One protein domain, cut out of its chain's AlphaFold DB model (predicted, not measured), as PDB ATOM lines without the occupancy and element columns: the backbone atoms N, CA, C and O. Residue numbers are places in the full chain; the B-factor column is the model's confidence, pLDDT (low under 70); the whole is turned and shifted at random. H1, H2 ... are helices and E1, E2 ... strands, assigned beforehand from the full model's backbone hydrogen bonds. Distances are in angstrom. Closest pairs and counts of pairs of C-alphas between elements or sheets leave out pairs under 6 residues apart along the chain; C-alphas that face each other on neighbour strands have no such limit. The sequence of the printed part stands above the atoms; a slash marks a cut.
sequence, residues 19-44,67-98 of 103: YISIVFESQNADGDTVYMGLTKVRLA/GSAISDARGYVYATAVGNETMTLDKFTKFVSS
ATOM      1  N   TYR A  19       3.587  10.125  -4.648       74.31
ATOM      2  CA  TYR A  19       4.641   9.782  -3.706       74.31
ATOM      3  C   TYR A  19       4.047   8.977  -2.561       74.31
ATOM      4  O   TYR A  19       2.992   9.326  -2.031       74.31
ATOM      5  N   ILE A  20       4.747   7.924  -2.160       82.44
ATOM      6  CA  ILE A  20       4.400   7.142  -0.974       82.44
ATOM      7  C   ILE A  20       5.514   7.238   0.059       82.44
ATOM      8  O   ILE A  20       6.678   7.458  -0.277       82.44
ATOM      9  N   SER A  21       5.162   7.022   1.317       85.56
ATOM     10  CA  SER A  21       6.130   6.690   2.354       85.56
ATOM     11  C   SER A  21       6.138   5.177   2.543       85.56
ATOM     12  O   SER A  21       5.084   4.545   2.484       85.56
ATOM     13  N   ILE A  22       7.309   4.591   2.775       87.44
ATOM     14  CA  ILE A  22       7.451   3.150   3.028       87.44
ATOM     15  C   ILE A  22       8.028   2.979   4.424       87.44
ATOM     16  O   ILE A  22       9.003   3.646   4.755       87.44
ATOM     17  N   VAL A  23       7.440   2.099   5.232       90.75
ATOM     18  CA  VAL A  23       7.945   1.739   6.560       90.75
ATOM     19  C   VAL A  23       8.213   0.241   6.586       90.75
ATOM     20  O   VAL A  23       7.360  -0.556   6.210       90.75
ATOM     21  N   PHE A  24       9.407  -0.116   7.038       91.69
ATOM     22  CA  PHE A  24       9.850  -1.473   7.295       91.69
ATOM     23  C   PHE A  24       9.965  -1.668   8.801       91.69
ATOM     24  O   PHE A  24      10.527  -0.823   9.502       91.69
ATOM     25  N   GLU A  25       9.465  -2.799   9.274       92.56
ATOM     26  CA  GLU A  25       9.644  -3.283  10.637       92.56
ATOM     27  C   GLU A  25      10.449  -4.580  10.585       92.56
ATOM     28  O   GLU A  25      10.155  -5.479   9.795       92.56
ATOM     29  N   SER A  26      11.490  -4.662  11.404       92.31
ATOM     30  CA  SER A  26      12.339  -5.841  11.540       92.31
ATOM     31  C   SER A  26      12.777  -6.025  12.994       92.31
ATOM     32  O   SER A  26      12.364  -5.276  13.878       92.31
ATOM     33  N   GLN A  27      13.600  -7.040  13.251       93.31
ATOM     34  CA  GLN A  27      14.294  -7.224  14.525       93.31
ATOM     35  C   GLN A  27      15.805  -7.277  14.289       93.31
ATOM     36  O   GLN A  27      16.256  -7.833  13.284       93.31
ATOM     37  N   ASN A  28      16.582  -6.682  15.197       86.50
ATOM     38  CA  ASN A  28      18.041  -6.811  15.198       86.50
ATOM     39  C   ASN A  28      18.480  -8.165  15.803       86.50
ATOM     40  O   ASN A  28      17.657  -8.975  16.228       86.50
ATOM     41  N   ALA A  29      19.793  -8.414  15.840       87.44
ATOM     42  CA  ALA A  29      20.356  -9.648  16.401       87.44
ATOM     43  C   ALA A  29      20.071  -9.830  17.905       87.44
ATOM     44  O   ALA A  29      20.085 -10.959  18.391       87.44
ATOM     45  N   ASP A  30      19.791  -8.734  18.611       87.50
ATOM     46  CA  ASP A  30      19.507  -8.701  20.045       87.50
ATOM     47  C   ASP A  30      18.003  -8.869  20.353       87.50
ATOM     48  O   ASP A  30      17.614  -8.983  21.514       87.50
ATOM     49  N   GLY A  31      17.156  -8.951  19.318       89.88
ATOM     50  CA  GLY A  31      15.703  -9.107  19.430       89.88
ATOM     51  C   GLY A  31      14.928  -7.794  19.559       89.88
ATOM     52  O   GLY A  31      13.705  -7.823  19.701       89.88
ATOM     53  N   ASP A  32      15.594  -6.640  19.479       90.50
ATOM     54  CA  ASP A  32      14.907  -5.351  19.500       90.50
ATOM     55  C   ASP A  32      14.201  -5.105  18.172       90.50
ATOM     56  O   ASP A  32      14.774  -5.289  17.092       90.50
ATOM     57  N   THR A  33      12.971  -4.597  18.244       93.31
ATOM     58  CA  THR A  33      12.262  -4.093  17.071       93.31
ATOM     59  C   THR A  33      13.019  -2.910  16.473       93.31
ATOM     60  O   THR A  33      13.350  -1.951  17.168       93.31
ATOM     61  N   VAL A  34      13.254  -2.937  15.165       94.00
ATOM     62  CA  VAL A  34      13.873  -1.845  14.412       94.00
ATOM     63  C   VAL A  34      12.915  -1.382  13.329       94.00
ATOM     64  O   VAL A  34      12.345  -2.182  12.588       94.00
ATOM     65  N   TYR A  35      12.764  -0.068  13.218       93.69
ATOM     66  CA  TYR A  35      12.009   0.576  12.158       93.69
ATOM     67  C   TYR A  35      12.950   1.286  11.190       93.69
ATOM     68  O   TYR A  35      13.870   1.993  11.607       93.69
ATOM     69  N   MET A  36      12.677   1.152   9.894       92.31
ATOM     70  CA  MET A  36      13.286   1.950   8.832       92.31
ATOM     71  C   MET A  36      12.179   2.550   7.977       92.31
ATOM     72  O   MET A  36      11.240   1.858   7.608       92.31
ATOM     73  N   GLY A  37      12.270   3.831   7.646       89.75
ATOM     74  CA  GLY A  37      11.262   4.518   6.851       89.75
ATOM     75  C   GLY A  37      11.878   5.325   5.723       89.75
ATOM     76  O   GLY A  37      12.889   5.986   5.933       89.75
ATOM     77  N   LEU A  38      11.252   5.299   4.551       90.00
ATOM     78  CA  LEU A  38      11.524   6.189   3.426       90.00
ATOM     79  C   LEU A  38      10.414   7.239   3.379       90.00
ATOM     80  O   LEU A  38       9.235   6.896   3.290       90.00
ATOM     81  N   THR A  39      10.786   8.511   3.466       87.81
ATOM     82  CA  THR A  39       9.844   9.626   3.670       87.81
ATOM     83  C   THR A  39       9.067   9.971   2.406       87.81
ATOM     84  O   THR A  39       7.869  10.246   2.480       87.81
ATOM     85  N   LYS A  40       9.726   9.928   1.243       86.31
ATOM     86  CA  LYS A  40       9.138  10.257  -0.056       86.31
ATOM     87  C   LYS A  40       9.726   9.369  -1.151       86.31
ATOM     88  O   LYS A  40      10.838   9.589  -1.622       86.31
ATOM     89  N   VAL A  41       8.970   8.363  -1.574       82.00
ATOM     90  CA  VAL A  41       9.349   7.420  -2.632       82.00
ATOM     91  C   VAL A  41       8.527   7.695  -3.878       82.00
ATOM     92  O   VAL A  41       7.296   7.674  -3.844       82.00
ATOM     93  N   ARG A  42       9.221   7.936  -4.991       79.75
ATOM     94  CA  ARG A  42       8.636   7.926  -6.328       79.75
ATOM     95  C   ARG A  42       8.700   6.505  -6.859       79.75
ATOM     96  O   ARG A  42       9.792   6.003  -7.119       79.75
ATOM     97  N   LEU A  43       7.549   5.878  -7.035       70.31
ATOM     98  CA  LEU A  43       7.473   4.596  -7.719       70.31
ATOM     99  C   LEU A  43       7.441   4.821  -9.229       70.31
ATOM    100  O   LEU A  43       6.737   5.707  -9.718       70.31
ATOM    101  N   ALA A  44       8.221   4.033  -9.959       63.84
ATOM    102  CA  ALA A  44       8.004   3.865 -11.383       63.84
ATOM    103  C   ALA A  44       6.780   2.963 -11.581       63.84
ATOM    104  O   ALA A  44       6.496   2.094 -10.753       63.84
ATOM    105  N   GLY A  67      11.693   2.051  -7.772       73.38
ATOM    106  CA  GLY A  67      11.431   3.420  -7.352       73.38
ATOM    107  C   GLY A  67      12.668   4.111  -6.800       73.38
ATOM    108  O   GLY A  67      13.705   3.491  -6.576       73.38
ATOM    109  N   SER A  68      12.562   5.419  -6.591       81.44
ATOM    110  CA  SER A  68      13.626   6.244  -6.016       81.44
ATOM    111  C   SER A  68      13.107   7.004  -4.803       81.44
ATOM    112  O   SER A  68      12.056   7.645  -4.870       81.44
ATOM    113  N   ALA A  69      13.855   6.952  -3.701       84.12
ATOM    114  CA  ALA A  69      13.610   7.793  -2.536       84.12
ATOM    115  C   ALA A  69      14.256   9.170  -2.746       84.12
ATOM    116  O   ALA A  69      15.412   9.262  -3.157       84.12
ATOM    117  N   ILE A  70      13.506  10.230  -2.465       85.38
ATOM    118  CA  ILE A  70      13.966  11.622  -2.510       85.38
ATOM    119  C   ILE A  70      13.688  12.297  -1.168       85.38
ATOM    120  O   ILE A  70      12.962  11.758  -0.335       85.38
ATOM    121  N   SER A  71      14.259  13.480  -0.947       85.94
ATOM    122  CA  SER A  71      13.973  14.245   0.264       85.94
ATOM    123  C   SER A  71      12.525  14.746   0.281       85.94
ATOM    124  O   SER A  71      12.009  15.212  -0.741       85.94
ATOM    125  N   ASP A  72      11.884  14.693   1.446       84.06
ATOM    126  CA  ASP A  72      10.607  15.359   1.704       84.06
ATOM    127  C   ASP A  72      10.780  16.880   1.905       84.06
ATOM    128  O   ASP A  72      11.884  17.420   1.796       84.06
ATOM    129  N   ALA A  73       9.692  17.594   2.213       83.69
ATOM    130  CA  ALA A  73       9.731  19.042   2.453       83.69
ATOM    131  C   ALA A  73      10.567  19.453   3.685       83.69
ATOM    132  O   ALA A  73      10.864  20.633   3.859       83.69
ATOM    133  N   ARG A  74      10.950  18.495   4.537       85.31
ATOM    134  CA  ARG A  74      11.830  18.689   5.697       85.31
ATOM    135  C   ARG A  74      13.300  18.446   5.344       85.31
ATOM    136  O   ARG A  74      14.168  18.705   6.169       85.31
ATOM    137  N   GLY A  75      13.584  17.945   4.140       86.12
ATOM    138  CA  GLY A  75      14.924  17.561   3.704       86.12
ATOM    139  C   GLY A  75      15.312  16.124   4.068       86.12
ATOM    140  O   GLY A  75      16.454  15.733   3.839       86.12
ATOM    141  N   TYR A  76      14.398  15.314   4.614       87.81
ATOM    142  CA  TYR A  76      14.700  13.944   5.037       87.81
ATOM    143  C   TYR A  76      14.424  12.955   3.913       87.81
ATOM    144  O   TYR A  76      13.374  13.033   3.281       87.81
ATOM    145  N   VAL A  77      15.336  12.006   3.687       85.44
ATOM    146  CA  VAL A  77      15.171  10.902   2.716       85.44
ATOM    147  C   VAL A  77      14.746   9.611   3.417       85.44
ATOM    148  O   VAL A  77      13.877   8.882   2.937       85.44
ATOM    149  N   TYR A  78      15.352   9.327   4.569       91.19
ATOM    150  CA  TYR A  78      15.061   8.150   5.371       91.19
ATOM    151  C   TYR A  78      15.112   8.474   6.865       91.19
ATOM    152  O   TYR A  78      15.706   9.468   7.281       91.19
ATOM    153  N   ALA A  79      14.495   7.613   7.664       91.81
ATOM    154  CA  ALA A  79      14.559   7.629   9.116       91.81
ATOM    155  C   ALA A  79      14.738   6.203   9.644       91.81
ATOM    156  O   ALA A  79      14.317   5.242   8.998       91.81
ATOM    157  N   THR A  80      15.330   6.065  10.826       93.50
ATOM    158  CA  THR A  80      15.457   4.785  11.534       93.50
ATOM    159  C   THR A  80      15.184   4.976  13.017       93.50
ATOM    160  O   THR A  80      15.519   6.026  13.566       93.50
ATOM    161  N   ALA A  81      14.626   3.969  13.679       93.31
ATOM    162  CA  ALA A  81      14.440   3.979  15.125       93.31
ATOM    163  C   ALA A  81      14.489   2.563  15.705       93.31
ATOM    164  O   ALA A  81      14.114   1.607  15.032       93.31
ATOM    165  N   VAL A  82      14.906   2.445  16.965       93.00
ATOM    166  CA  VAL A  82      14.705   1.228  17.761       93.00
ATOM    167  C   VAL A  82      13.387   1.382  18.513       93.00
ATOM    168  O   VAL A  82      13.147   2.407  19.161       93.00
ATOM    169  N   GLY A  83      12.516   0.391  18.368       91.12
ATOM    170  CA  GLY A  83      11.206   0.345  18.989       91.12
ATOM    171  C   GLY A  83      11.307   0.202  20.503       91.12
ATOM    172  O   GLY A  83      12.153  -0.516  21.026       91.12
ATOM    173  N   ASN A  84      10.440   0.913  21.214       92.62
ATOM    174  CA  ASN A  84      10.256   0.787  22.659       92.62
ATOM    175  C   ASN A  84       8.854   1.291  23.043       92.62
ATOM    176  O   ASN A  84       8.080   1.697  22.176       92.62
ATOM    177  N   GLU A  85       8.532   1.331  24.338       92.94
ATOM    178  CA  GLU A  85       7.220   1.779  24.843       92.94
ATOM    179  C   GLU A  85       6.799   3.172  24.336       92.94
ATOM    180  O   GLU A  85       5.615   3.449  24.154       92.94
ATOM    181  N   THR A  86       7.767   4.056  24.078       93.44
ATOM    182  CA  THR A  86       7.528   5.432  23.615       93.44
ATOM    183  C   THR A  86       7.727   5.618  22.111       93.44
ATOM    184  O   THR A  86       7.307   6.642  21.558       93.44
ATOM    185  N   MET A  87       8.398   4.672  21.452       92.69
ATOM    186  CA  MET A  87       8.702   4.669  20.027       92.69
ATOM    187  C   MET A  87       8.021   3.464  19.388       92.69
ATOM    188  O   MET A  87       8.626   2.414  19.208       92.69
ATOM    189  N   THR A  88       6.739   3.631  19.081       94.38
ATOM    190  CA  THR A  88       5.891   2.602  18.471       94.38
ATOM    191  C   THR A  88       5.877   2.718  16.948       94.38
ATOM    192  O   THR A  88       6.166   3.786  16.398       94.38
ATOM    193  N   LEU A  89       5.451   1.652  16.261       89.75
ATOM    194  CA  LEU A  89       5.238   1.655  14.810       89.75
ATOM    195  C   LEU A  89       4.320   2.803  14.358       89.75
ATOM    196  O   LEU A  89       4.615   3.464  13.367       89.75
ATOM    197  N   ASP A  90       3.233   3.077  15.085       92.94
ATOM    198  CA  ASP A  90       2.300   4.166  14.755       92.94
ATOM    199  C   ASP A  90       2.984   5.539  14.829       92.94
ATOM    200  O   ASP A  90       2.879   6.347  13.903       92.94
ATOM    201  N   LYS A  91       3.756   5.786  15.894       92.06
ATOM    202  CA  LYS A  91       4.515   7.032  16.046       92.06
ATOM    203  C   LYS A  91       5.557   7.185  14.942       92.06
ATOM    204  O   LYS A  91       5.670   8.263  14.357       92.06
ATOM    205  N   PHE A  92       6.291   6.117  14.638       93.19
ATOM    206  CA  PHE A  92       7.289   6.121  13.576       93.19
ATOM    207  C   PHE A  92       6.646   6.337  12.198       93.19
ATOM    208  O   PHE A  92       7.088   7.191  11.435       93.19
ATOM    209  N   THR A  93       5.534   5.661  11.908       90.19
ATOM    210  CA  THR A  93       4.790   5.798  10.646       90.19
ATOM    211  C   THR A  93       4.255   7.212  10.456       90.19
ATOM    212  O   THR A  93       4.401   7.787   9.376       90.19
ATOM    213  N   LYS A  94       3.697   7.827  11.505       90.62
ATOM    214  CA  LYS A  94       3.283   9.239  11.487       90.62
ATOM    215  C   LYS A  94       4.462  10.176  11.236       90.62
ATOM    216  O   LYS A  94       4.344  11.124  10.463       90.62
ATOM    217  N   PHE A  95       5.617   9.905  11.843       89.88
ATOM    218  CA  PHE A  95       6.816  10.701  11.599       89.88
ATOM    219  C   PHE A  95       7.270  10.609  10.136       89.88
ATOM    220  O   PHE A  95       7.469  11.639   9.492       89.88
ATOM    221  N   VAL A  96       7.381   9.398   9.585       89.50
ATOM    222  CA  VAL A  96       7.853   9.174   8.209       89.50
ATOM    223  C   VAL A  96       6.869   9.746   7.181       89.50
ATOM    224  O   VAL A  96       7.302  10.366   6.215       89.50
ATOM    225  N   SER A  97       5.560   9.599   7.410       85.38
ATOM    226  CA  SER A  97       4.514  10.081   6.491       85.38
ATOM    227  C   SER A  97       4.193  11.573   6.610       85.38
ATOM    228  O   SER A  97       3.632  12.150   5.678       85.38
ATOM    229  N   SER A  98       4.557  12.234   7.713       80.25
ATOM    230  CA  SER A  98       4.313  13.672   7.876       80.25
ATOM    231  C   SER A  98       5.231  14.492   6.969       80.25
ATOM    232  O   SER A  98       6.434  14.563   7.170       80.25
TER     233      SER A  98
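Overview. This is residues 19 to 44 and 67 to 98 of the 103 residues of the protein "Phage tail protein" of Bacillus thuringiensis (UniProt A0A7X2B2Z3). A long, twisted hairpin of E1 and E2 makes one wall of sheet, with E4 and E3 set one after the other along the far side of E2, and the single named helix H1 packs over one face while no named helix covers the other. E2 bends by 72 degrees at residue 40, and E3 pairs with the part from the bend onward, at one end of the long axis. The printed part has 58 residues, with the named elements in the order E1, E2, E3, E4, H1; the sheet is branched and its neighbour pairs are antiparallel. The class is mixed, helices and strands. The whole is compact, with a radius of gyration of the C-alphas of 11.8 A, and its outline is elongated, spanning 34 by 20 by 15 A.

Arrangement. E2, residues 33 to 43, has three neighbours. E1, residues 19 to 27, lies on one side of it, beside residues 33 to 42, and the two form an antiparallel hairpin at 160 degrees; N 24 and O 36 are 2.8 A apart, within hydrogen-bond range. On the other side, E4, residues 78 to 82, lies beside residues 33 to 39 of E2, antiparallel at 167 degrees, with N 37 and O 79 within hydrogen-bond range at 2.8 A. On that same side E3, residues 67 to 70, is antiparallel to E2 beside residues 40 to 43, with N 42 and O 68 within hydrogen-bond range at 2.9 A. The pairing of E2 is staggered. E3 and E4 are apart, but only just, with their closest C-alphas 8.0 A from each other. E1, E3 and E4 are edge strands. H1, residues 89 to 97, is on the sheet at a height over the sheet of 8.0 A. It lies over E2 and, only just, over E1, with 3 of its C-alphas falling on E1. It runs along the strands, at 27 degrees to E2 on the local plane. Its closest C-alphas to E2 are those of Val 96 and Thr 39, 5.0 A apart, and to E1 those of Ser 97 and Ser 21, 5.6 A apart. In H1 every O i to N i+4 pair is within hydrogen-bond range.

Along the chain. E1 begins at C-alpha 19, (4.641, 9.782, -3.706), and is 26.7 A long. E2 is also 26.7 A long and ends at C-alpha 43, (7.473, 4.596, -7.719). E3 measures 9.9 A, E4 14.2 A and H1 11.9 A, the last ending at C-alpha 97, (4.514, 10.081, 6.491).

Size, cuts and confidence. The two C-alphas farthest apart, those of Ala 44 and Glu 85, are 36.3 A from each other. Residues 45 to 66 are not printed, and C-alphas 44 and 67 are 5.3 A apart across the cut, in the link from E2 to E3. Of the links that are printed whole, E1 to E2 is tight, E3 to E4 and E4 to H1 are short, and no link is long. The mean pLDDT of the printed part is 87.8, and residue 44 alone is under 70.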